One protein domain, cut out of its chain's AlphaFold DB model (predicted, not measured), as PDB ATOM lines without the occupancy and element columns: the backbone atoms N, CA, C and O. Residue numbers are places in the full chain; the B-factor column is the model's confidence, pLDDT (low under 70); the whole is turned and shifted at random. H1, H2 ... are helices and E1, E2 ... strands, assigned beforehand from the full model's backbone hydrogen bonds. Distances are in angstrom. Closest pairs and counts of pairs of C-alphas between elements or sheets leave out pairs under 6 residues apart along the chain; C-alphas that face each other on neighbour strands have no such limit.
ATOM      1  N   PRO A  23      16.262  -1.527  44.900       89.81
ATOM      2  CA  PRO A  23      16.470  -0.481  45.889       89.81
ATOM      3  C   PRO A  23      16.900   0.800  45.171       89.81
ATOM      4  O   PRO A  23      17.902   0.814  44.454       89.81
ATOM      5  N   LEU A  24      16.154   1.885  45.366       85.12
ATOM      6  CA  LEU A  24      16.562   3.195  44.895       85.12
ATOM      7  C   LEU A  24      17.646   3.723  45.829       85.12
ATOM      8  O   LEU A  24      17.428   3.969  47.019       85.12
ATOM      9  N   THR A  25      18.830   3.896  45.266       70.56
ATOM     10  CA  THR A  25      19.963   4.520  45.936       70.56
ATOM     11  C   THR A  25      20.298   5.800  45.184       70.56
ATOM     12  O   THR A  25      20.236   5.794  43.950       70.56
ATOM     13  N   PRO A  26      20.693   6.891  45.864       58.66
ATOM     14  CA  PRO A  26      21.321   8.002  45.173       58.66
ATOM     15  C   PRO A  26      22.467   7.448  44.327       58.66
ATOM     16  O   PRO A  26      23.216   6.583  44.783       58.66
ATOM     17  N   ALA A  27      22.563   7.902  43.082       46.16
ATOM     18  CA  ALA A  27      23.613   7.509  42.160       46.16
ATOM     19  C   ALA A  27      24.987   8.019  42.642       46.16
ATOM     20  O   ALA A  27      25.517   8.988  42.114       46.16
ATOM     21  N   SER A  28      25.585   7.338  43.618       40.84
ATOM     22  CA  SER A  28      26.994   6.943  43.549       40.84
ATOM     23  C   SER A  28      27.040   5.441  43.254       40.84
ATOM     24  O   SER A  28      27.567   4.608  43.977       40.84
ATOM     25  N   ARG A  38      27.605   8.103  52.723       82.88
ATOM     26  CA  ARG A  38      26.531   7.398  53.417       82.88
ATOM     27  C   ARG A  38      25.569   6.795  52.410       82.88
ATOM     28  O   ARG A  38      25.164   7.448  51.450       82.88
ATOM     29  N   TYR A  39      25.127   5.580  52.690       85.12
ATOM     30  CA  TYR A  39      24.085   4.934  51.913       85.12
ATOM     31  C   TYR A  39      22.719   5.485  52.331       85.12
ATOM     32  O   TYR A  39      22.323   5.348  53.487       85.12
ATOM     33  N   VAL A  40      21.981   6.096  51.407       89.94
ATOM     34  CA  VAL A  40      20.617   6.581  51.666       89.94
ATOM     35  C   VAL A  40      19.631   5.657  50.968       89.94
ATOM     36  O   VAL A  40      19.658   5.531  49.747       89.94
ATOM     37  N   PHE A  41      18.750   5.021  51.732       92.25
ATOM     38  CA  PHE A  41      17.672   4.218  51.168       92.25
ATOM     39  C   PHE A  41      16.544   5.143  50.711       92.25
ATOM     40  O   PHE A  41      15.935   5.797  51.548       92.25
ATOM     41  N   GLN A  42      16.251   5.221  49.412       92.88
ATOM     42  CA  GLN A  42      15.185   6.086  48.877       92.88
ATOM     43  C   GLN A  42      13.886   5.328  48.573       92.88
ATOM     44  O   GLN A  42      13.028   5.834  47.855       92.88
ATOM     45  N   GLY A  43      13.727   4.134  49.141       93.56
ATOM     46  CA  GLY A  43      12.617   3.243  48.832       93.56
ATOM     47  C   GLY A  43      12.958   2.250  47.728       93.56
ATOM     48  O   GLY A  43      14.070   2.218  47.196       93.56
ATOM     49  N   PHE A  44      11.990   1.415  47.403       94.94
ATOM     50  CA  PHE A  44      12.051   0.438  46.337       94.94
ATOM     51  C   PHE A  44      11.262   0.922  45.116       94.94
ATOM     52  O   PHE A  44      10.215   1.555  45.242       94.94
ATOM     53  N   ILE A  45      11.754   0.601  43.920       93.88
ATOM     54  CA  ILE A  45      11.076   0.917  42.658       93.88
ATOM     55  C   ILE A  45      10.671  -0.353  41.908       93.88
ATOM     56  O   ILE A  45      11.381  -1.362  41.901       93.88
ATOM     57  N   GLU A  46       9.523  -0.267  41.245       93.44
ATOM     58  CA  GLU A  46       8.908  -1.331  40.450       93.44
ATOM     59  C   GLU A  46       8.838  -0.934  38.972       93.44
ATOM     60  O   GLU A  46       8.778   0.250  38.630       93.44
ATOM     61  N   SER A  47       8.821  -1.923  38.078       94.19
ATOM     62  CA  SER A  47       8.463  -1.693  36.680       94.19
ATOM     63  C   SER A  47       6.943  -1.613  36.499       94.19
ATOM     64  O   SER A  47       6.156  -2.045  37.344       94.19
ATOM     65  N   GLY A  48       6.505  -1.129  35.332       92.62
ATOM     66  CA  GLY A  48       5.091  -1.190  34.950       92.62
ATOM     67  C   GLY A  48       4.540  -2.620  34.866       92.62
ATOM     68  O   GLY A  48       3.344  -2.809  35.044       92.62
ATOM     69  N   PHE A  49       5.395  -3.623  34.645       95.25
ATOM     70  CA  PHE A  49       5.014  -5.037  34.616       95.25
ATOM     71  C   PHE A  49       4.783  -5.603  36.023       95.25
ATOM     72  O   PHE A  49       3.808  -6.320  36.248       95.25
ATOM     73  N   ASP A  50       5.610  -5.211  36.992       95.81
ATOM     74  CA  ASP A  50       5.575  -5.736  38.363       95.81
ATOM     75  C   ASP A  50       4.228  -5.513  39.063       95.81
ATOM     76  O   ASP A  50       3.743  -6.383  39.790       95.81
ATOM     77  N   ARG A  51       3.553  -4.393  38.773       91.81
ATOM     78  CA  ARG A  51       2.241  -4.048  39.358       91.81
ATOM     79  C   ARG A  51       1.122  -5.049  39.024       91.81
ATOM     80  O   ARG A  51       0.057  -5.043  39.652       91.81
ATOM     81  N   HIS A  52       1.330  -5.864  37.994       93.50
ATOM     82  CA  HIS A  52       0.400  -6.892  37.534       93.50
ATOM     83  C   HIS A  52       0.735  -8.277  38.092       93.50
ATOM     84  O   HIS A  52      -0.067  -9.199  37.942       93.50
ATOM     85  N   ILE A  53       1.881  -8.435  38.758       95.94
ATOM     86  CA  ILE A  53       2.277  -9.700  39.365       95.94
ATOM     87  C   ILE A  53       1.566  -9.875  40.707       95.94
ATOM     88  O   ILE A  53       1.522  -8.966  41.543       95.94
ATOM     89  N   VAL A  54       1.037 -11.074  40.930       95.25
ATOM     90  CA  VAL A  54       0.392 -11.483  42.174       95.25
ATOM     91  C   VAL A  54       1.048 -12.720  42.772       95.25
ATOM     92  O   VAL A  54       1.404 -13.671  42.074       95.25
ATOM     93  N   ASP A  55       1.117 -12.736  44.099       94.44
ATOM     94  CA  ASP A  55       1.176 -13.963  44.881       94.44
ATOM     95  C   ASP A  55      -0.165 -14.691  44.742       94.44
ATOM     96  O   ASP A  55      -1.192 -14.210  45.230       94.44
ATOM     97  N   LYS A  56      -0.173 -15.862  44.100       91.69
ATOM     98  CA  LYS A  56      -1.407 -16.634  43.899       91.69
ATOM     99  C   LYS A  56      -1.968 -17.222  45.189       91.69
ATOM    100  O   LYS A  56      -3.169 -17.463  45.250       91.69
ATOM    101  N   THR A  57      -1.123 -17.451  46.190       89.62
ATOM    102  CA  THR A  57      -1.530 -18.034  47.477       89.62
ATOM    103  C   THR A  57      -2.413 -17.062  48.247       89.62
ATOM    104  O   THR A  57      -3.407 -17.463  48.839       89.62
ATOM    105  N   LEU A  58      -2.047 -15.776  48.237       89.81
ATOM    106  CA  LEU A  58      -2.743 -14.729  48.992       89.81
ATOM    107  C   LEU A  58      -3.550 -13.765  48.115       89.81
ATOM    108  O   LEU A  58      -4.164 -12.842  48.639       89.81
ATOM    109  N   GLY A  59      -3.497 -13.905  46.788       88.25
ATOM    110  CA  GLY A  59      -4.091 -12.946  45.850       88.25
ATOM    111  C   GLY A  59      -3.505 -11.533  45.959       88.25
ATOM    112  O   GLY A  59      -4.139 -10.568  45.543       88.25
ATOM    113  N   THR A  60      -2.319 -11.386  46.554       91.88
ATOM    114  CA  THR A  60      -1.725 -10.083  46.879       91.88
ATOM    115  C   THR A  60      -0.782  -9.637  45.763       91.88
ATOM    116  O   THR A  60       0.111 -10.389  45.375       91.88
ATOM    117  N   ARG A  61      -0.959  -8.409  45.257       93.62
ATOM    118  CA  ARG A  61      -0.074  -7.803  44.244       93.62
ATOM    119  C   ARG A  61       1.310  -7.490  44.811       93.62
ATOM    120  O   ARG A  61       1.423  -7.127  45.983       93.62
ATOM    121  N   LEU A  62       2.339  -7.541  43.964       95.75
ATOM    122  CA  LEU A  62       3.705  -7.178  44.353       95.75
ATOM    123  C   LEU A  62       3.825  -5.760  44.914       95.75
ATOM    124  O   LEU A  62       4.440  -5.595  45.964       95.75
ATOM    125  N   SER A  63       3.094  -4.791  44.364       95.25
ATOM    126  CA  SER A  63       3.103  -3.413  44.873       95.25
ATOM    127  C   SER A  63       2.675  -3.285  46.342       95.25
ATOM    128  O   SER A  63       3.154  -2.407  47.057       95.25
ATOM    129  N   VAL A  64       1.824  -4.191  46.847       96.12
ATOM    130  CA  VAL A  64       1.466  -4.227  48.280       96.12
ATOM    131  C   VAL A  64       2.659  -4.675  49.125       96.12
ATOM    132  O   VAL A  64       2.855  -4.188  50.238       96.12
ATOM    133  N   TYR A  65       3.465  -5.608  48.619       97.56
ATOM    134  CA  TYR A  65       4.694  -6.015  49.285       97.56
ATOM    135  C   TYR A  65       5.770  -4.937  49.199       97.56
ATOM    136  O   TYR A  65       6.414  -4.704  50.216       97.56
ATOM    137  N   THR A  66       5.913  -4.244  48.068       97.31
ATOM    138  CA  THR A  66       6.811  -3.082  47.924       97.31
ATOM    139  C   THR A  66       6.544  -2.051  49.008       97.31
ATOM    140  O   THR A  66       7.431  -1.782  49.813       97.31
ATOM    141  N   ALA A  67       5.287  -1.621  49.158       96.81
ATOM    142  CA  ALA A  67       4.903  -0.680  50.207       96.81
ATOM    143  C   ALA A  67       5.245  -1.179  51.625       96.81
ATOM    144  O   ALA A  67       5.579  -0.388  52.497       96.81
ATOM    145  N   ARG A  68       5.189  -2.495  51.882       96.81
ATOM    146  CA  ARG A  68       5.587  -3.081  53.178       96.81
ATOM    147  C   ARG A  68       7.101  -3.140  53.365       96.81
ATOM    148  O   ARG A  68       7.570  -3.001  54.494       96.81
ATOM    149  N   LEU A  69       7.846  -3.407  52.295       97.38
ATOM    150  CA  LEU A  69       9.306  -3.417  52.302       97.38
ATOM    151  C   LEU A  69       9.858  -1.999  52.486       97.38
ATOM    152  O   LEU A  69      10.829  -1.836  53.217       97.38
ATOM    153  N   ASP A  70       9.187  -0.986  51.937       96.88
ATOM    154  CA  ASP A  70       9.516   0.430  52.135       96.88
ATOM    155  C   ASP A  70       9.361   0.897  53.582       96.88
ATOM    156  O   ASP A  70       9.947   1.901  53.954       96.88
ATOM    157  N   LEU A  71       8.641   0.167  54.437       96.12
ATOM    158  CA  LEU A  71       8.576   0.458  55.876       96.12
ATOM    159  C   LEU A  71       9.810  -0.042  56.647       96.12
ATOM    160  O   LEU A  71       9.823  -0.001  57.876       96.12
ATOM    161  N   PHE A  72      10.818  -0.590  55.964       94.94
ATOM    162  CA  PHE A  72      12.057  -1.033  56.592       94.94
ATOM    163  C   PHE A  72      12.780   0.129  57.299       94.94
ATOM    164  O   PHE A  72      12.969   1.200  56.724       94.94
ATOM    165  N   SER A  73      13.238  -0.123  58.532       92.38
ATOM    166  CA  SER A  73      13.885   0.860  59.408       92.38
ATOM    167  C   SER A  73      12.951   2.052  59.671       92.38
ATOM    168  O   SER A  73      11.939   1.875  60.348       92.38
ATOM    169  N   TYR A  74      13.224   3.226  59.099       94.88
ATOM    170  CA  TYR A  74      12.344   4.405  59.140       94.88
ATOM    171  C   TYR A  74      11.821   4.797  57.747       94.88
ATOM    172  O   TYR A  74      11.271   5.880  57.559       94.88
ATOM    173  N   GLY A  75      11.988   3.898  56.776       94.69
ATOM    174  CA  GLY A  75      11.559   4.035  55.392       94.69
ATOM    175  C   GLY A  75      12.448   4.918  54.516       94.69
ATOM    176  O   GLY A  75      13.623   5.137  54.845       94.69
ATOM    177  N   PRO A  76      11.935   5.380  53.359       94.06
ATOM    178  CA  PRO A  76      12.687   6.218  52.433       94.06
ATOM    179  C   PRO A  76      13.268   7.464  53.116       94.06
ATOM    180  O   PRO A  76      12.589   8.158  53.867       94.06
ATOM    181  N   GLY A  77      14.538   7.750  52.847       92.50
ATOM    182  CA  GLY A  77      15.335   8.782  53.509       92.50
ATOM    183  C   GLY A  77      16.212   8.258  54.649       92.50
ATOM    184  O   GLY A  77      17.083   8.994  55.114       92.50
ATOM    185  N   THR A  78      16.044   7.002  55.082       93.62
ATOM    186  CA  THR A  78      16.910   6.410  56.116       93.62
ATOM    187  C   THR A  78      18.357   6.342  55.633       93.62
ATOM    188  O   THR A  78      18.646   5.903  54.515       93.62
ATOM    189  N   VAL A  79      19.276   6.768  56.500       91.81
ATOM    190  CA  VAL A  79      20.704   6.869  56.207       91.81
ATOM    191  C   VAL A  79      21.476   5.793  56.962       91.81
ATOM    192  O   VAL A  79      21.388   5.690  58.181       91.81
ATOM    193  N   PHE A  80      22.292   5.045  56.232       89.88
ATOM    194  CA  PHE A  80      23.155   3.981  56.723       89.88
ATOM    195  C   PHE A  80      24.616   4.353  56.474       89.88
ATOM    196  O   PHE A  80      24.933   5.065  55.519       89.88
ATOM    197  N   LEU A  81      25.528   3.864  57.316       87.44
ATOM    198  CA  LEU A  81      26.956   4.151  57.137       87.44
ATOM    199  C   LEU A  81      27.485   3.576  55.820       87.44
ATOM    200  O   LEU A  81      28.288   4.209  55.154       87.44
ATOM    201  N   THR A  82      27.040   2.375  55.459       85.50
ATOM    202  CA  THR A  82      27.462   1.637  54.262       85.50
ATOM    203  C   THR A  82      26.319   0.777  53.718       85.50
ATOM    204  O   THR A  82      25.383   0.435  54.451       85.50
ATOM    205  N   LEU A  83      26.445   0.316  52.469       85.12
ATOM    206  CA  LEU A  83      25.565  -0.723  51.915       85.12
ATOM    207  C   LEU A  83      25.553  -1.990  52.790       85.12
ATOM    208  O   LEU A  83      24.507  -2.606  52.977       85.12
ATOM    209  N   ARG A  84      26.698  -2.363  53.376       87.06
ATOM    210  CA  ARG A  84      26.776  -3.515  54.282       87.06
ATOM    211  C   ARG A  84      25.928  -3.304  55.534       87.06
ATOM    212  O   ARG A  84      25.188  -4.205  55.899       87.06
ATOM    213  N   SER A  85      25.988  -2.123  56.154       90.38
ATOM    214  CA  SER A  85      25.141  -1.822  57.319       90.38
ATOM    215  C   SER A  85      23.652  -1.810  56.971       90.38
ATOM    216  O   SER A  85      22.859  -2.343  57.739       90.38
ATOM    217  N   PHE A  86      23.286  -1.292  55.791       91.94
ATOM    218  CA  PHE A  86      21.922  -1.392  55.273       91.94
ATOM    219  C   PHE A  86      21.481  -2.853  55.158       91.94
ATOM    220  O   PHE A  86      20.433  -3.218  55.681       91.94
ATOM    221  N   LEU A  87      22.291  -3.701  54.516       91.62
ATOM    222  CA  LEU A  87      21.954  -5.107  54.309       91.62
ATOM    223  C   LEU A  87      21.875  -5.876  55.635       91.62
ATOM    224  O   LEU A  87      20.932  -6.633  55.848       91.62
ATOM    225  N   ASP A  88      22.831  -5.662  56.537       94.12
ATOM    226  CA  ASP A  88      22.867  -6.305  57.853       94.12
ATOM    227  C   ASP A  88      21.643  -5.929  58.706       94.12
ATOM    228  O   ASP A  88      21.125  -6.760  59.455       94.12
ATOM    229  N   GLU A  89      21.162  -4.688  58.613       96.06
ATOM    230  CA  GLU A  89      19.938  -4.251  59.288       96.06
ATOM    231  C   GLU A  89      18.682  -4.775  58.574       96.06
ATOM    232  O   GLU A  89      17.779  -5.301  59.230       96.06
ATOM    233  N   PHE A  90      18.651  -4.742  57.237       96.19
ATOM    234  CA  PHE A  90      17.547  -5.280  56.440       96.19
ATOM    235  C   PHE A  90      17.322  -6.755  56.746       96.19
ATOM    236  O   PHE A  90      16.197  -7.146  57.055       96.19
ATOM    237  N   LEU A  91      18.384  -7.564  56.755       96.38
ATOM    238  CA  LEU A  91      18.311  -9.000  57.025       96.38
ATOM    239  C   LEU A  91      17.788  -9.327  58.431       96.38
ATOM    240  O   LEU A  91      17.152 -10.367  58.599       96.38
ATOM    241  N   ARG A  92      18.000  -8.442  59.416       96.38
ATOM    242  CA  ARG A  92      17.472  -8.577  60.789       96.38
ATOM    243  C   ARG A  92      16.040  -8.057  60.948       96.38
ATOM    244  O   ARG A  92      15.402  -8.340  61.961       96.38
ATOM    245  N   SER A  93      15.530  -7.305  59.978       96.81
ATOM    246  CA  SER A  93      14.196  -6.707  60.038       96.81
ATOM    247  C   SER A  93      13.071  -7.719  59.793       96.81
ATOM    248  O   SER A  93      13.254  -8.798  59.222       96.81
ATOM    249  N   SER A  94      11.841  -7.336  60.146       96.56
ATOM    250  CA  SER A  94      10.654  -8.103  59.760       96.56
ATOM    251  C   SER A  94      10.451  -8.186  58.243       96.56
ATOM    252  O   SER A  94       9.913  -9.185  57.765       96.56
ATOM    253  N   GLN A  95      10.895  -7.175  57.494       97.69
ATOM    254  CA  GLN A  95      10.758  -7.058  56.043       97.69
ATOM    255  C   GLN A  95      11.578  -8.128  55.316       97.69
ATOM    256  O   GLN A  95      11.105  -8.687  54.327       97.69
ATOM    257  N   SER A  96      12.730  -8.524  55.867       97.44
ATOM    258  CA  SER A  96      13.525  -9.647  55.350       97.44
ATOM    259  C   SER A  96      12.739 -10.965  55.314       97.44
ATOM    260  O   SER A  96      12.862 -11.736  54.360       97.44
ATOM    261  N   ARG A  97      11.829 -11.208  56.271       97.31
ATOM    262  CA  ARG A  97      10.951 -12.397  56.239       97.31
ATOM    263  C   ARG A  97       9.967 -12.353  55.070       97.31
ATOM    264  O   ARG A  97       9.719 -13.384  54.441       97.31
ATOM    265  N   THR A  98       9.436 -11.172  54.757       97.88
ATOM    266  CA  THR A  98       8.592 -10.951  53.574       97.88
ATOM    267  C   THR A  98       9.387 -11.188  52.293       97.88
ATOM    268  O   THR A  98       8.942 -11.960  51.447       97.88
ATOM    269  N   ALA A  99      10.589 -10.617  52.184       98.25
ATOM    270  CA  ALA A  99      11.463 -10.797  51.024       98.25
ATOM    271  C   ALA A  99      11.879 -12.269  50.828       98.25
ATOM    272  O   ALA A  99      11.834 -12.793  49.717       98.25
ATOM    273  N   SER A 100      12.182 -12.983  51.919       98.12
ATOM    274  CA  SER A 100      12.470 -14.426  51.905       98.12
ATOM    275  C   SER A 100      11.262 -15.247  51.445       98.12
ATOM    276  O   SER A 100      11.397 -16.231  50.721       98.12
ATOM    277  N   ARG A 101      10.046 -14.866  51.861       97.81
ATOM    278  CA  ARG A 101       8.816 -15.517  51.394       97.81
ATOM    279  C   ARG A 101       8.606 -15.298  49.898       97.81
ATOM    280  O   ARG A 101       8.263 -16.253  49.211       97.81
ATOM    281  N   LEU A 102       8.808 -14.078  49.409       98.00
ATOM    282  CA  LEU A 102       8.669 -13.755  47.988       98.00
ATOM    283  C   LEU A 102       9.707 -14.488  47.136       98.00
ATOM    284  O   LEU A 102       9.352 -15.001  46.082       98.00
ATOM    285  N   TYR A 103      10.935 -14.652  47.635       98.25
ATOM    286  CA  TYR A 103      11.934 -15.503  46.988       98.25
ATOM    287  C   TYR A 103      11.451 -16.949  46.840       98.25
ATOM    288  O   TYR A 103      11.539 -17.523  45.755       98.25
ATOM    289  N   ARG A 104      10.884 -17.534  47.906       97.81
ATOM    290  CA  ARG A 104      10.310 -18.888  47.831       97.81
ATOM    291  C   ARG A 104       9.176 -18.968  46.817       97.81
ATOM    292  O   ARG A 104       9.126 -19.929  46.067       97.81
ATOM    293  N   LEU A 105       8.290 -17.974  46.763       97.62
ATOM    294  CA  LEU A 105       7.220 -17.944  45.760       97.62
ATOM    295  C   LEU A 105       7.783 -17.875  44.335       97.62
ATOM    296  O   LEU A 105       7.336 -18.619  43.471       97.62
ATOM    297  N   ALA A 106       8.809 -17.058  44.101       97.50
ATOM    298  CA  ALA A 106       9.459 -16.957  42.797       97.50
ATOM    299  C   ALA A 106      10.221 -18.233  42.386       97.50
ATOM    300  O   ALA A 106      10.579 -18.384  41.225       97.50
ATOM    301  N   THR A 107      10.450 -19.158  43.317       97.25
ATOM    302  CA  THR A 107      11.128 -20.448  43.098       97.25
ATOM    303  C   THR A 107      10.225 -21.648  43.410       97.25
ATOM    304  O   THR A 107      10.700 -22.772  43.559       97.25
ATOM    305  N   THR A 108       8.910 -21.420  43.521       97.19
ATOM    306  CA  THR A 108       7.903 -22.472  43.697       97.19
ATOM    307  C   THR A 108       7.015 -22.527  42.454       97.19
ATOM    308  O   THR A 108       6.298 -21.553  42.202       97.19
ATOM    309  N   PRO A 109       6.994 -23.651  41.708       96.69
ATOM    310  CA  PRO A 109       6.222 -23.772  40.477       96.69
ATOM    311  C   PRO A 109       4.767 -23.319  40.641       96.69
ATOM    312  O   PRO A 109       4.043 -23.786  41.523       96.69
ATOM    313  N   GLY A 110       4.332 -22.403  39.778       94.88
ATOM    314  CA  GLY A 110       2.950 -21.940  39.720       94.88
ATOM    315  C   GLY A 110       2.500 -21.122  40.933       94.88
ATOM    316  O   GLY A 110       1.290 -21.005  41.139       94.88
ATOM    317  N   ALA A 111       3.412 -20.559  41.729       96.25
ATOM    318  CA  ALA A 111       3.065 -19.751  42.902       96.25
ATOM    319  C   ALA A 111       2.819 -18.262  42.585       96.25
ATOM    320  O   ALA A 111       2.184 -17.560  43.376       96.25
ATOM    321  N   MET A 112       3.263 -17.781  41.419       97.25
ATOM    322  CA  MET A 112       3.064 -16.398  40.974       97.25
ATOM    323  C   MET A 112       2.377 -16.345  39.607       97.25
ATOM    324  O   MET A 112       2.508 -17.257  38.788       97.25
ATOM    325  N   ALA A 113       1.609 -15.284  39.375       95.62
ATOM    326  CA  ALA A 113       0.944 -15.036  38.100       95.62
ATOM    327  C   ALA A 113       0.919 -13.550  37.763       95.62
ATOM    328  O   ALA A 113       0.943 -12.702  38.649       95.62
ATOM    329  N   PHE A 114       0.796 -13.263  36.479       94.81
ATOM    330  CA  PHE A 114       0.456 -11.965  35.934       94.81
ATOM    331  C   PHE A 114      -1.059 -11.848  35.740       94.81
ATOM    332  O   PHE A 114      -1.697 -12.789  35.260       94.81
ATOM    333  N   ILE A 115      -1.626 -10.687  36.069       91.69
ATOM    334  CA  ILE A 115      -3.034 -10.353  35.826       91.69
ATOM    335  C   ILE A 115      -3.109  -9.084  34.961       91.69
ATOM    336  O   ILE A 115      -2.799  -8.000  35.466       91.69
ATOM    337  N   PRO A 116      -3.552  -9.175  33.691       83.56
ATOM    338  CA  PRO A 116      -3.637  -8.030  32.786       83.56
ATOM    339  C   PRO A 116      -4.685  -7.007  33.247       83.56
ATOM    340  O   PRO A 116      -4.475  -5.803  33.113       83.56
ATOM    341  N   ASP A 117      -5.776  -7.456  33.874       71.69
ATOM    342  CA  ASP A 117      -6.828  -6.564  34.355       71.69
ATOM    343  C   ASP A 117      -6.419  -5.830  35.643       71.69
ATOM    344  O   ASP A 117      -6.248  -6.403  36.725       71.69
ATOM    345  N   ILE A 118      -6.327  -4.504  35.546       51.53
ATOM    346  CA  ILE A 118      -6.173  -3.606  36.701       51.53
ATOM    347  C   ILE A 118      -7.459  -3.629  37.557       51.53
ATOM    348  O   ILE A 118      -7.399  -3.415  38.765       51.53
ATOM    349  N   PHE A 119      -8.600  -3.973  36.942       43.25
ATOM    350  CA  PHE A 119      -9.935  -4.050  37.548       43.25
ATOM    351  C   PHE A 119     -10.399  -5.474  37.873       43.25
ATOM    352  O   PHE A 119     -11.585  -5.670  38.132       43.25
ATOM    353  N   ALA A 120      -9.504  -6.474  37.874       47.66
ATOM    354  CA  ALA A 120      -9.818  -7.767  38.479       47.66
ATOM    355  C   ALA A 120     -10.122  -7.522  39.967       47.66
ATOM    356  O   ALA A 120      -9.227  -7.304  40.782       47.66
ATOM    357  N   SER A 121     -11.419  -7.430  40.232       38.34
ATOM    358  CA  SER A 121     -12.072  -6.807  41.370       38.34
ATOM    359  C   SER A 121     -11.489  -7.173  42.735       38.34
ATOM    360  O   SER A 121     -11.235  -8.334  43.044       38.34
ATOM    361  N   SER A 122     -11.359  -6.158  43.588       40.78
ATOM    362  CA  SER A 122     -11.148  -6.277  45.033       40.78
ATOM    363  C   SER A 122     -12.425  -6.673  45.799       40.78
ATOM    364  O   SER A 122     -12.423  -6.645  47.028       40.78
ATOM    365  N   SER A 123     -13.517  -7.021  45.107       39.38
ATOM    366  CA  SER A 123     -14.777  -7.468  45.705       39.38
ATOM    367  C   SER A 123     -14.971  -8.982  45.542       39.38
ATOM    368  O   SER A 123     -14.912  -9.494  44.421       39.38
ATOM    369  N   PRO A 124     -15.289  -9.719  46.625       43.50
ATOM    370  CA  PRO A 124     -15.631 -11.141  46.562       43.50
ATOM    371  C   PRO A 124     -16.795 -11.456  45.607       43.50
ATOM    372  O   PRO A 124     -16.857 -12.559  45.073       43.50
ATOM    373  N   ALA A 125     -17.695 -10.500  45.347       42.28
ATOM    374  CA  ALA A 125     -18.901 -10.709  44.539       42.28
ATOM    375  C   ALA A 125     -18.653 -10.759  43.016       42.28
ATOM    376  O   ALA A 125     -19.430 -11.382  42.293       42.28
ATOM    377  N   ASP A 126     -17.558 -10.177  42.520       38.31
ATOM    378  CA  ASP A 126     -17.222 -10.182  41.083       38.31
ATOM    379  C   ASP A 126     -16.498 -11.461  40.636       38.31
ATOM    380  O   ASP A 126     -16.346 -11.727  39.443       38.31
ATOM    381  N   SER A 127     -16.087 -12.300  41.590       40.22
ATOM    382  CA  SER A 127     -15.417 -13.574  41.319       40.22
ATOM    383  C   SER A 127     -16.333 -14.640  40.691       40.22
ATOM    384  O   SER A 127     -15.836 -15.627  40.156       40.22
ATOM    385  N   ALA A 128     -17.655 -14.421  40.683       38.19
ATOM    386  CA  ALA A 128     -18.649 -15.352  40.141       38.19
ATOM    387  C   ALA A 128     -18.972 -15.151  38.644       38.19
ATOM    388  O   ALA A 128     -19.597 -16.019  38.038       38.19
ATOM    389  N   ARG A 129     -18.561 -14.030  38.027       34.91
ATOM    390  CA  ARG A 129     -18.775 -13.749  36.587       34.91
ATOM    391  C   ARG A 129     -17.524 -13.896  35.723       34.91
ATOM    392  O   ARG A 129     -17.612 -13.794  34.504       34.91
ATOM    393  N   VAL A 130     -16.375 -14.163  36.337       39.97
ATOM    394  CA  VAL A 130     -15.119 -14.408  35.631       39.97
ATOM    395  C   VAL A 130     -14.869 -15.913  35.616       39.97
ATOM    396  O   VAL A 130     -14.304 -16.474  36.553       39.97
ATOM    397  N   THR A 131     -15.309 -16.583  34.553       35.91
ATOM    398  CA  THR A 131     -14.889 -17.954  34.229       35.91
ATOM    399  C   THR A 131     -13.362 -17.979  34.135       35.91
ATOM    400  O   THR A 131     -12.818 -17.513  33.141       35.91
ATOM    401  N   THR A 132     -12.688 -18.447  35.198       38.53
ATOM    402  CA  THR A 132     -11.219 -18.493  35.400       38.53
ATOM    403  C   THR A 132     -10.496 -17.181  35.052       38.53
ATOM    404  O   THR A 132     -10.260 -16.911  33.878       38.53
ATOM    405  N   PRO A 133     -10.094 -16.340  36.028       50.28
ATOM    406  CA  PRO A 133      -9.554 -15.023  35.709       50.28
ATOM    407  C   PRO A 133      -8.308 -15.145  34.848       50.28
ATOM    408  O   PRO A 133      -7.466 -15.984  35.156       50.28
ATOM    409  N   ASN A 134      -8.218 -14.282  33.829       68.56
ATOM    410  CA  ASN A 134      -7.053 -13.967  32.999       68.56
ATOM    411  C   ASN A 134      -5.763 -13.947  33.844       68.56
ATOM    412  O   ASN A 134      -5.339 -12.900  34.326       68.56
ATOM    413  N   ARG A 135      -5.174 -15.109  34.114       86.19
ATOM    414  CA  ARG A 135      -4.006 -15.271  34.977       86.19
ATOM    415  C   ARG A 135      -2.989 -16.046  34.180       86.19
ATOM    416  O   ARG A 135      -3.173 -17.232  33.925       86.19
ATOM    417  N   PHE A 136      -1.914 -15.377  33.818       92.25
ATOM    418  CA  PHE A 136      -0.814 -16.006  33.112       92.25
ATOM    419  C   PHE A 136       0.238 -16.399  34.145       92.25
ATOM    420  O   PHE A 136       0.736 -15.549  34.884       92.25
ATOM    421  N   LEU A 137       0.514 -17.697  34.275       95.25
ATOM    422  CA  LEU A 137       1.481 -18.192  35.254       95.25
ATOM    423  C   LEU A 137       2.881 -17.705  34.895       95.25
ATOM    424  O   LEU A 137       3.274 -17.760  33.733       95.25
ATOM    425  N   LEU A 138       3.624 -17.237  35.894       97.00
ATOM    426  CA  LEU A 138       5.011 -16.826  35.709       97.00
ATOM    427  C   LEU A 138       5.956 -18.013  35.869       97.00
ATOM    428  O   LEU A 138       5.684 -18.937  36.645       97.00
ATOM    429  N   GLU A 139       7.105 -17.941  35.198       97.00
ATOM    430  CA  GLU A 139       8.168 -18.923  35.361       97.00
ATOM    431  C   GLU A 139       8.710 -18.867  36.792       97.00
ATOM    432  O   GLU A 139       9.354 -17.902  37.214       97.00
ATOM    433  N   THR A 140       8.411 -19.923  37.538       96.94
ATOM    434  CA  THR A 140       8.727 -20.081  38.964       96.94
ATOM    435  C   THR A 140       9.185 -21.504  39.285       96.94
ATOM    436  O   THR A 140       9.355 -21.857  40.449       96.94
ATOM    437  N   SER A 141       9.391 -22.341  38.263       95.75
ATOM    438  CA  SER A 141       9.796 -23.740  38.417       95.75
ATOM    439  C   SER A 141      11.310 -23.935  38.545       95.75
ATOM    440  O   SER A 141      11.778 -25.017  38.898       95.75
ATOM    441  N   ILE A 142      12.087 -22.876  38.307       93.31
ATOM    442  CA  ILE A 142      13.542 -22.882  38.450       93.31
ATOM    443  C   ILE A 142      13.907 -22.897  39.946       93.31
ATOM    444  O   ILE A 142      13.586 -21.968  40.684       93.31
ATOM    445  N   ILE A 143      14.628 -23.942  40.379       88.12
ATOM    446  CA  ILE A 143      14.982 -24.230  41.791       88.12
ATOM    447  C   ILE A 143      15.722 -23.068  42.483       88.12
ATOM    448  O   ILE A 143      15.669 -22.930  43.705       88.12
ATOM    449  N   LYS A 144      16.418 -22.224  41.718       92.19
ATOM    450  CA  LYS A 144      17.046 -20.992  42.203       92.19
ATOM    451  C   LYS A 144      16.612 -19.829  41.334       92.19
ATOM    452  O   LYS A 144      16.493 -19.983  40.120       92.19
ATOM    453  N   TYR A 145      16.444 -18.666  41.954       94.62
ATOM    454  CA  TYR A 145      16.128 -17.453  41.216       94.62
ATOM    455  C   TYR A 145      17.191 -17.205  40.139       94.62
ATOM    456  O   TYR A 145      18.386 -17.134  40.437       94.62
ATOM    457  N   ARG A 146      16.755 -17.073  38.885       93.94
ATOM    458  CA  ARG A 146      17.623 -16.822  37.736       93.94
ATOM    459  C   ARG A 146      17.222 -15.516  37.071       93.94
ATOM    460  O   ARG A 146      16.124 -15.397  36.525       93.94
ATOM    461  N   ILE A 147      18.138 -14.548  37.093       90.56
ATOM    462  CA  ILE A 147      17.968 -13.264  36.405       90.56
ATOM    463  C   ILE A 147      17.738 -13.528  34.913       90.56
ATOM    464  O   ILE A 147      18.461 -14.312  34.300       90.56
ATOM    465  N   GLY A 148      16.733 -12.862  34.342       88.31
ATOM    466  CA  GLY A 148      16.364 -13.023  32.936       88.31
ATOM    467  C   GLY A 148      15.540 -14.277  32.647       88.31
ATOM    468  O   GLY A 148      15.322 -14.595  31.485       88.31
ATOM    469  N   SER A 149      15.069 -14.999  33.666       92.56
ATOM    470  CA  SER A 149      14.169 -16.144  33.483       92.56
ATOM    471  C   SER A 149      13.036 -16.113  34.502       92.56
ATOM    472  O   SER A 149      11.881 -15.913  34.127       92.56
ATOM    473  N   THR A 150      13.371 -16.246  35.786       95.38
ATOM    474  CA  THR A 150      12.403 -16.268  36.887       95.38
ATOM    475  C   THR A 150      11.598 -14.975  36.912       95.38
ATOM    476  O   THR A 150      12.192 -13.899  36.886       95.38
ATOM    477  N   ILE A 151      10.265 -15.084  36.957       96.00
ATOM    478  CA  ILE A 151       9.257 -13.998  36.985       96.00
ATOM    479  C   ILE A 151       9.317 -12.942  35.865       96.00
ATOM    480  O   ILE A 151       8.410 -12.121  35.770       96.00
ATOM    481  N   THR A 152      10.332 -12.965  35.001       95.06
ATOM    482  CA  THR A 152      10.426 -12.131  33.790       95.06
ATOM    483  C   THR A 152       9.881 -12.845  32.557       95.06
ATOM    484  O   THR A 152       9.676 -12.215  31.526       95.06
ATOM    485  N   HIS A 153       9.662 -14.154  32.649       95.81
ATOM    486  CA  HIS A 153       9.010 -14.977  31.635       95.81
ATOM    487  C   HIS A 153       7.810 -15.699  32.239       95.81
ATOM    488  O   HIS A 153       7.597 -15.701  33.458       95.81
ATOM    489  N   PHE A 154       7.041 -16.331  31.369       95.38
ATOM    490  CA  PHE A 154       5.878 -17.114  31.736       95.38
ATOM    491  C   PHE A 154       6.213 -18.598  31.843       95.38
ATOM    492  O   PHE A 154       7.248 -19.052  31.352       95.38
ATOM    493  N   ASP A 155       5.340 -19.328  32.534       95.56
ATOM    494  CA  ASP A 155       5.498 -20.753  32.811       95.56
ATOM    495  C   ASP A 155       5.794 -21.534  31.528       95.56
ATOM    496  O   ASP A 155       5.007 -21.524  30.578       95.56
ATOM    497  N   TYR A 156       6.944 -22.210  31.515       93.00
ATOM    498  CA  TYR A 156       7.434 -22.906  30.333       93.00
ATOM    499  C   TYR A 156       6.402 -23.873  29.739       93.00
ATOM    500  O   TYR A 156       6.180 -23.889  28.529       93.00
ATOM    501  N   ARG A 157       5.751 -24.674  30.590       91.81
ATOM    502  CA  ARG A 157       4.832 -25.729  30.147       91.81
ATOM    503  C   ARG A 157       3.514 -25.152  29.649       91.81
ATOM    504  O   ARG A 157       3.010 -25.621  28.639       91.81
ATOM    505  N   ALA A 158       2.982 -24.135  30.322       89.88
ATOM    506  CA  ALA A 158       1.722 -23.496  29.946       89.88
ATOM    507  C   ALA A 158       1.773 -22.810  28.571       89.88
ATOM    508  O   ALA A 158       0.735 -22.644  27.936       89.88
ATOM    509  N   PHE A 159       2.967 -22.412  28.127       89.12
ATOM    510  CA  PHE A 159       3.186 -21.724  26.855       89.12
ATOM    511  C   PHE A 159       3.923 -22.572  25.812       89.12
ATOM    512  O   PHE A 159       4.281 -22.068  24.755       89.12
ATOM    513  N   THR A 160       4.163 -23.854  26.085       87.81
ATOM    514  CA  THR A 160       4.689 -24.775  25.069       87.81
ATOM    515  C   THR A 160       3.562 -25.189  24.128       87.81
ATOM    516  O   THR A 160       2.439 -25.402  24.581       87.81
ATOM    517  N   ASP A 161       3.861 -25.279  22.830       83.50
ATOM    518  CA  ASP A 161       2.902 -25.625  21.771       83.50
ATOM    519  C   ASP A 161       1.689 -24.675  21.689       83.50
ATOM    520  O   ASP A 161       0.612 -25.047  21.225       83.50
ATOM    521  N   THR A 162       1.856 -23.424  22.130       82.75
ATOM    522  CA  THR A 162       0.855 -22.362  21.969       82.75
ATOM    523  C   THR A 162       1.401 -21.252  21.069       82.75
ATOM    524  O   THR A 162       2.616 -21.071  21.002       82.75
ATOM    525  N   PRO A 163       0.550 -20.431  20.429       81.50
ATOM    526  CA  PRO A 163       1.007 -19.268  19.651       81.50
ATOM    527  C   PRO A 163       1.769 -18.222  20.469       81.50
ATOM    528  O   PRO A 163       2.380 -17.316  19.920       81.50
ATOM    529  N   ASP A 164       1.735 -18.335  21.793       84.94
ATOM    530  CA  ASP A 164       2.398 -17.458  22.746       84.94
ATOM    531  C   ASP A 164       3.756 -18.027  23.220       84.94
ATOM    532  O   ASP A 164       4.301 -17.582  24.234       84.94
ATOM    533  N   PHE A 165       4.326 -19.006  22.500       87.88
ATOM    534  CA  PHE A 165       5.538 -19.735  22.898       87.88
ATOM    535  C   PHE A 165       6.772 -18.860  23.124       87.88
ATOM    536  O   PHE A 165       7.693 -19.286  23.832       87.88
ATOM    537  N   LEU A 166       6.809 -17.644  22.562       89.31
ATOM    538  CA  LEU A 166       7.888 -16.696  22.829       89.31
ATOM    539  C   LEU A 166       7.905 -16.252  24.289       89.31
ATOM    540  O   LEU A 166       8.961 -15.881  24.769       89.31
ATOM    541  N   MET A 167       6.811 -16.332  25.043       90.44
ATOM    542  CA  MET A 167       6.805 -15.922  26.453       90.44
ATOM    543  C   MET A 167       7.602 -16.838  27.394       90.44
ATOM    544  O   MET A 167       7.782 -16.507  28.570       90.44
ATOM    545  N   ARG A 168       8.090 -17.981  26.900       92.56
ATOM    546  CA  ARG A 168       8.936 -18.926  27.642       92.56
ATOM    547  C   ARG A 168      10.358 -18.393  27.789       92.56
ATOM    548  O   ARG A 168      10.849 -17.666  26.941       92.56
ATOM    549  N   TRP A 169      11.073 -18.783  28.838       91.44
ATOM    550  CA  TRP A 169      12.448 -18.304  29.064       91.44
ATOM    551  C   TRP A 169      13.518 -19.007  28.210       91.44
ATOM    552  O   TRP A 169      14.648 -18.528  28.127       91.44
ATOM    553  N   ILE A 170      13.185 -20.137  27.589       89.19
ATOM    554  CA  ILE A 170      14.084 -20.939  26.754       89.19
ATOM    555  C   ILE A 170      13.292 -21.564  25.600       89.19
ATOM    556  O   ILE A 170      12.066 -21.637  25.656       89.19
ATOM    557  N   VAL A 171      14.001 -21.991  24.558       84.50
ATOM    558  CA  VAL A 171      13.487 -22.864  23.495       84.50
ATOM    559  C   VAL A 171      14.291 -24.160  23.544       84.50
ATOM    560  O   VAL A 171      15.495 -24.101  23.795       84.50
ATOM    561  N   ASP A 172      13.641 -25.301  23.318       84.44
ATOM    562  CA  ASP A 172      14.299 -26.610  23.324       84.44
ATOM    563  C   ASP A 172      15.432 -26.692  22.284       84.44
ATOM    564  O   ASP A 172      15.332 -26.181  21.163       84.44
ATOM    565  N   ASP A 173      16.517 -27.377  22.648       84.50
ATOM    566  CA  ASP A 173      17.659 -27.575  21.760       84.50
ATOM    567  C   ASP A 173      17.259 -28.375  20.510       84.50
ATOM    568  O   ASP A 173      16.535 -29.368  20.575       84.50
ATOM    569  N   GLY A 174      17.755 -27.949  19.347       86.31
ATOM    570  CA  GLY A 174      17.440 -28.586  18.064       86.31
ATOM    571  C   GLY A 174      16.067 -28.223  17.485       86.31
ATOM    572  O   GLY A 174      15.716 -28.720  16.415       86.31
ATOM    573  N   ILE A 175      15.303 -27.341  18.137       85.56
ATOM    574  CA  ILE A 175      14.031 -26.829  17.624       85.56
ATOM    575  C   ILE A 175      14.245 -25.476  16.926       85.56
ATOM    576  O   ILE A 175      14.816 -24.541  17.492       85.56
ATOM    577  N   THR A 176      13.802 -25.371  15.669       86.38
ATOM    578  CA  THR A 176      13.833 -24.115  14.905       86.38
ATOM    579  C   THR A 176      12.588 -23.264  15.174       86.38
ATOM    580  O   THR A 176      11.621 -23.734  15.774       86.38
ATOM    581  N   LEU A 177      12.589 -22.005  14.726       81.81
ATOM    582  CA  LEU A 177      11.405 -21.147  14.839       81.81
ATOM    583  C   LEU A 177      10.227 -21.741  14.066       81.81
ATOM    584  O   LEU A 177       9.110 -21.757  14.563       81.81
ATOM    585  N   GLU A 178      10.495 -22.286  12.883       82.12
ATOM    586  CA  GLU A 178       9.507 -22.937  12.026       82.12
ATOM    587  C   GLU A 178       8.899 -24.165  12.717       82.12
ATOM    588  O   GLU A 178       7.697 -24.409  12.610       82.12
ATOM    589  N   ASN A 179       9.701 -24.912  13.483       84.69
ATOM    590  CA  ASN A 179       9.199 -26.019  14.295       84.69
ATOM    591  C   ASN A 179       8.258 -25.525  15.407       84.69
ATOM    592  O   ASN A 179       7.222 -26.134  15.635       84.69
ATOM    593  N   GLU A 180       8.591 -24.433  16.098       84.44
ATOM    594  CA  GLU A 180       7.719 -23.851  17.135       84.44
ATOM    595  C   GLU A 180       6.416 -23.301  16.546       84.44
ATOM    596  O   GLU A 180       5.331 -23.602  17.035       84.44
ATOM    597  N   VAL A 181       6.516 -22.557  15.445       81.25
ATOM    598  CA  VAL A 181       5.369 -22.001  14.720       81.25
ATOM    599  C   VAL A 181       4.453 -23.117  14.215       81.25
ATOM    600  O   VAL A 181       3.244 -23.062  14.421       81.25
ATOM    601  N   SER A 182       5.008 -24.168  13.608       77.50
ATOM    602  CA  SER A 182       4.212 -25.305  13.123       77.50
ATOM    603  C   SER A 182       3.528 -26.084  14.249       77.50
ATOM    604  O   SER A 182       2.385 -26.506  14.074       77.50
ATOM    605  N   LYS A 183       4.174 -26.236  15.413       77.75
ATOM    606  CA  LYS A 183       3.557 -26.842  16.606       77.75
ATOM    607  C   LYS A 183       2.425 -25.979  17.162       77.75
ATOM    608  O   LYS A 183       1.352 -26.499  17.459       77.75
ATOM    609  N   ALA A 184       2.654 -24.671  17.265       73.69
ATOM    610  CA  ALA A 184       1.684 -23.708  17.774       73.69
ATOM    611  C   ALA A 184       0.443 -23.565  16.874       73.69
ATOM    612  O   ALA A 184      -0.663 -23.374  17.377       73.69
ATOM    613  N   ASN A 185       0.612 -23.697  15.555       62.06
ATOM    614  CA  ASN A 185      -0.440 -23.521  14.549       62.06
ATOM    615  C   ASN A 185      -1.179 -24.822  14.194       62.06
ATOM    616  O   ASN A 185      -1.629 -25.003  13.059       62.06
ATOM    617  N   HIS A 186      -1.335 -25.739  15.152       55.56
ATOM    618  CA  HIS A 186      -2.134 -26.946  14.939       55.56
ATOM    619  C   HIS A 186      -3.554 -26.570  14.459       55.56
ATOM    620  O   HIS A 186      -4.149 -25.618  14.966       55.56
ATOM    621  N   ALA A 187      -4.079 -27.322  13.479       47.69
ATOM    622  CA  ALA A 187      -5.161 -27.001  12.521       47.69
ATOM    623  C   ALA A 187      -6.518 -26.440  13.036       47.69
ATOM    624  O   ALA A 187      -7.457 -26.280  12.259       47.69
ATOM    625  N   THR A 188      -6.663 -26.154  14.324       45.44
ATOM    626  CA  THR A 188      -7.877 -25.645  14.978       45.44
ATOM    627  C   THR A 188      -7.864 -24.143  15.277       45.44
ATOM    628  O   THR A 188      -8.885 -23.621  15.722       45.44
ATOM    629  N   MET A 189      -6.765 -23.421  15.039       47.69
ATOM    630  CA  MET A 189      -6.712 -21.972  15.272       47.69
ATOM    631  C   MET A 189      -7.079 -21.192  14.009       47.69
ATOM    632  O   MET A 189      -6.275 -20.995  13.107       47.69
ATOM    633  N   THR A 190      -8.333 -20.747  13.947       41.78
ATOM    634  CA  THR A 190      -8.823 -19.839  12.906       41.78
ATOM    635  C   THR A 190      -8.207 -18.454  13.126       41.78
ATOM    636  O   THR A 190      -8.574 -17.753  14.065       41.78
ATOM    637  N   ALA A 191      -7.228 -18.116  12.285       43.47
ATOM    638  CA  ALA A 191      -6.698 -16.789  11.972       43.47
ATOM    639  C   ALA A 191      -7.031 -15.642  12.953       43.47
ATOM    640  O   ALA A 191      -7.987 -14.895  12.740       43.47
ATOM    641  N   ILE A 192      -6.167 -15.403  13.947       39.41
ATOM    642  CA  ILE A 192      -5.949 -14.044  14.468       39.41
ATOM    643  C   ILE A 192      -4.438 -13.834  14.642       39.41
ATOM    644  O   ILE A 192      -3.844 -14.380  15.564       39.41
ATOM    645  N   GLY A 193      -3.840 -13.042  13.740       42.75
ATOM    646  CA  GLY A 193      -2.408 -12.705  13.725       42.75
ATOM    647  C   GLY A 193      -1.560 -13.576  12.794       42.75
ATOM    648  O   GLY A 193      -0.718 -14.318  13.265       42.75
ATOM    649  N   THR A 194      -1.841 -13.528  11.485       44.06
ATOM    650  CA  THR A 194      -1.010 -14.053  10.374       44.06
ATOM    651  C   THR A 194      -0.186 -15.322  10.630       44.06
ATOM    652  O   THR A 194       0.973 -15.338  10.262       44.06
ATOM    653  N   GLU A 195      -0.768 -16.381  11.203       42.56
ATOM    654  CA  GLU A 195      -0.458 -17.814  10.971       42.56
ATOM    655  C   GLU A 195       1.026 -18.268  10.951       42.56
ATOM    656  O   GLU A 195       1.314 -19.384  10.533       42.56
ATOM    657  N   ASN A 196       1.976 -17.455  11.424       52.62
ATOM    658  CA  ASN A 196       3.421 -17.665  11.271       52.62
ATOM    659  C   ASN A 196       4.262 -17.075  12.417       52.62
ATOM    660  O   ASN A 196       5.485 -17.199  12.396       52.62
ATOM    661  N   ASP A 197       3.639 -16.452  13.418       65.69
ATOM    662  CA  ASP A 197       4.359 -15.629  14.389       65.69
ATOM    663  C   ASP A 197       4.151 -16.143  15.818       65.69
ATOM    664  O   ASP A 197       3.045 -16.502  16.215       65.69
ATOM    665  N   GLY A 198       5.212 -16.151  16.629       74.44
ATOM    666  CA  GLY A 198       5.163 -16.550  18.045       74.44
ATOM    667  C   GLY A 198       4.529 -15.510  18.982       74.44
ATOM    668  O   GLY A 198       4.950 -15.372  20.134       74.44
ATOM    669  N   ILE A 199       3.572 -14.732  18.468       80.12
ATOM    670  CA  ILE A 199       2.866 -13.650  19.158       80.12
ATOM    671  C   ILE A 199       1.370 -13.970  19.151       80.12
ATOM    672  O   ILE A 199       0.638 -13.599  18.234       80.12
ATOM    673  N   GLY A 200       0.915 -14.649  20.199       77.88
ATOM    674  CA  GLY A 200      -0.482 -15.007  20.388       77.88
ATOM    675  C   GLY A 200      -1.287 -13.990  21.211       77.88
ATOM    676  O   GLY A 200      -0.802 -12.915  21.593       77.88
ATOM    677  N   PRO A 201      -2.557 -14.317  21.514       78.75
ATOM    678  CA  PRO A 201      -3.445 -13.450  22.282       78.75
ATOM    679  C   PRO A 201      -2.944 -13.110  23.691       78.75
ATOM    680  O   PRO A 201      -3.294 -12.048  24.213       78.75
ATOM    681  N   ALA A 202      -2.161 -13.980  24.340       82.75
ATOM    682  CA  ALA A 202      -1.673 -13.696  25.686       82.75
ATOM    683  C   ALA A 202      -0.562 -12.634  25.671       82.75
ATOM    684  O   ALA A 202      -0.625 -11.708  26.483       82.75
ATOM    685  N   VAL A 203       0.370 -12.680  24.710       85.94
ATOM    686  CA  VAL A 203       1.371 -11.616  24.499       85.94
ATOM    687  C   VAL A 203       0.672 -10.277  24.275       85.94
ATOM    688  O   VAL A 203       1.012  -9.288  24.930       85.94
ATOM    689  N   LEU A 204      -0.343 -10.248  23.404       83.81
ATOM    690  CA  LEU A 204      -1.113  -9.034  23.123       83.81
ATOM    691  C   LEU A 204      -1.776  -8.475  24.387       83.81
ATOM    692  O   LEU A 204      -1.640  -7.287  24.668       83.81
ATOM    693  N   ARG A 205      -2.398  -9.327  25.208       84.69
ATOM    694  CA  ARG A 205      -3.022  -8.904  26.475       84.69
ATOM    695  C   ARG A 205      -2.025  -8.357  27.487       84.69
ATOM    696  O   ARG A 205      -2.345  -7.410  28.208       84.69
ATOM    697  N   VAL A 206      -0.825  -8.934  27.569       89.06
ATOM    698  CA  VAL A 206       0.227  -8.378  28.429       89.06
ATOM    699  C   VAL A 206       0.625  -6.992  27.916       89.06
ATOM    700  O   VAL A 206       0.616  -6.040  28.692       89.06
ATOM    701  N   LEU A 207       0.877  -6.832  26.614       88.88
ATOM    702  CA  LEU A 207       1.213  -5.533  26.017       88.88
ATOM    703  C   LEU A 207       0.106  -4.483  26.232       88.88
ATOM    704  O   LEU A 207       0.396  -3.359  26.646       88.88
ATOM    705  N   GLU A 208      -1.158  -4.850  26.039       85.31
ATOM    706  CA  GLU A 208      -2.314  -3.978  26.286       85.31
ATOM    707  C   GLU A 208      -2.388  -3.516  27.744       85.31
ATOM    708  O   GLU A 208      -2.588  -2.330  28.016       85.31
ATOM    709  N   SER A 209      -2.146  -4.420  28.699       86.69
ATOM    710  CA  SER A 209      -2.144  -4.078  30.128       86.69
ATOM    711  C   SER A 209      -1.002  -3.136  30.538       86.69
ATOM    712  O   SER A 209      -1.152  -2.352  31.481       86.69
ATOM    713  N   LEU A 210       0.103  -3.155  29.784       89.50
ATOM    714  CA  LEU A 210       1.222  -2.217  29.912       89.50
ATOM    715  C   LEU A 210       0.967  -0.878  29.194       89.50
ATOM    716  O   LEU A 210       1.767   0.045  29.332       89.50
ATOM    717  N   GLY A 211      -0.151  -0.748  28.471       87.00
ATOM    718  CA  GLY A 211      -0.578   0.481  27.800       87.00
ATOM    719  C   GLY A 211      -0.244   0.555  26.308       87.00
ATOM    720  O   GLY A 211      -0.454   1.608  25.702       87.00
TER     721      GLY A 211
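Overview. This is residues 23 to 28 and 38 to 211 of the 270 residues of an uncharacterized protein of Endogone sp. FLAS-F59071 (UniProt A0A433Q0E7). There is little regular structure: the antiparallel pair E2 and E4 lies between H1, H2 and H3 with the antiparallel pair E1 and E3, and loops with H5 and H6; residues 123 to 129 stick out. Six named helices and four strands, mostly helix, hold 65 of 180 printed residues. The whole is loose, radius of gyration of the C-alphas 19.5 A, spanning 62 by 46 by 28 A.

Along the chain. Find E2, residues 53 to 55, from C-alpha 53 at (2.277, -9.700, 39.365); E4 is 112 to 114, E1 39 to 41, E3 78 to 80. H1 is 62 to 69, H2 83 to 92, H3 94 to 106, H4 124 to 128, H5 177 to 184; H6, 201 to 209, ends at C-alpha (-2.144, -4.078, 30.128).

Arrangement. Between E2 and E4, N 54 and O 113 are 2.8 A apart. H1 and H3 touch, closest C-alphas Leu 69 and Gln 95, 5.4 A. H1, H5 and H6 have every O i to N i+4 pair within hydrogen-bond range; H4 has 0 of 1, and 0 of 2 to N i+3.

Size, cuts and confidence. Residues 29 to 37 are cut out, a 9.9 A gap between C-alphas. H4 to H5 is a long link. In the printed part 33 residues have pLDDT under 70, namely residues 26 to 28, 118 to 134 and 185 to 197.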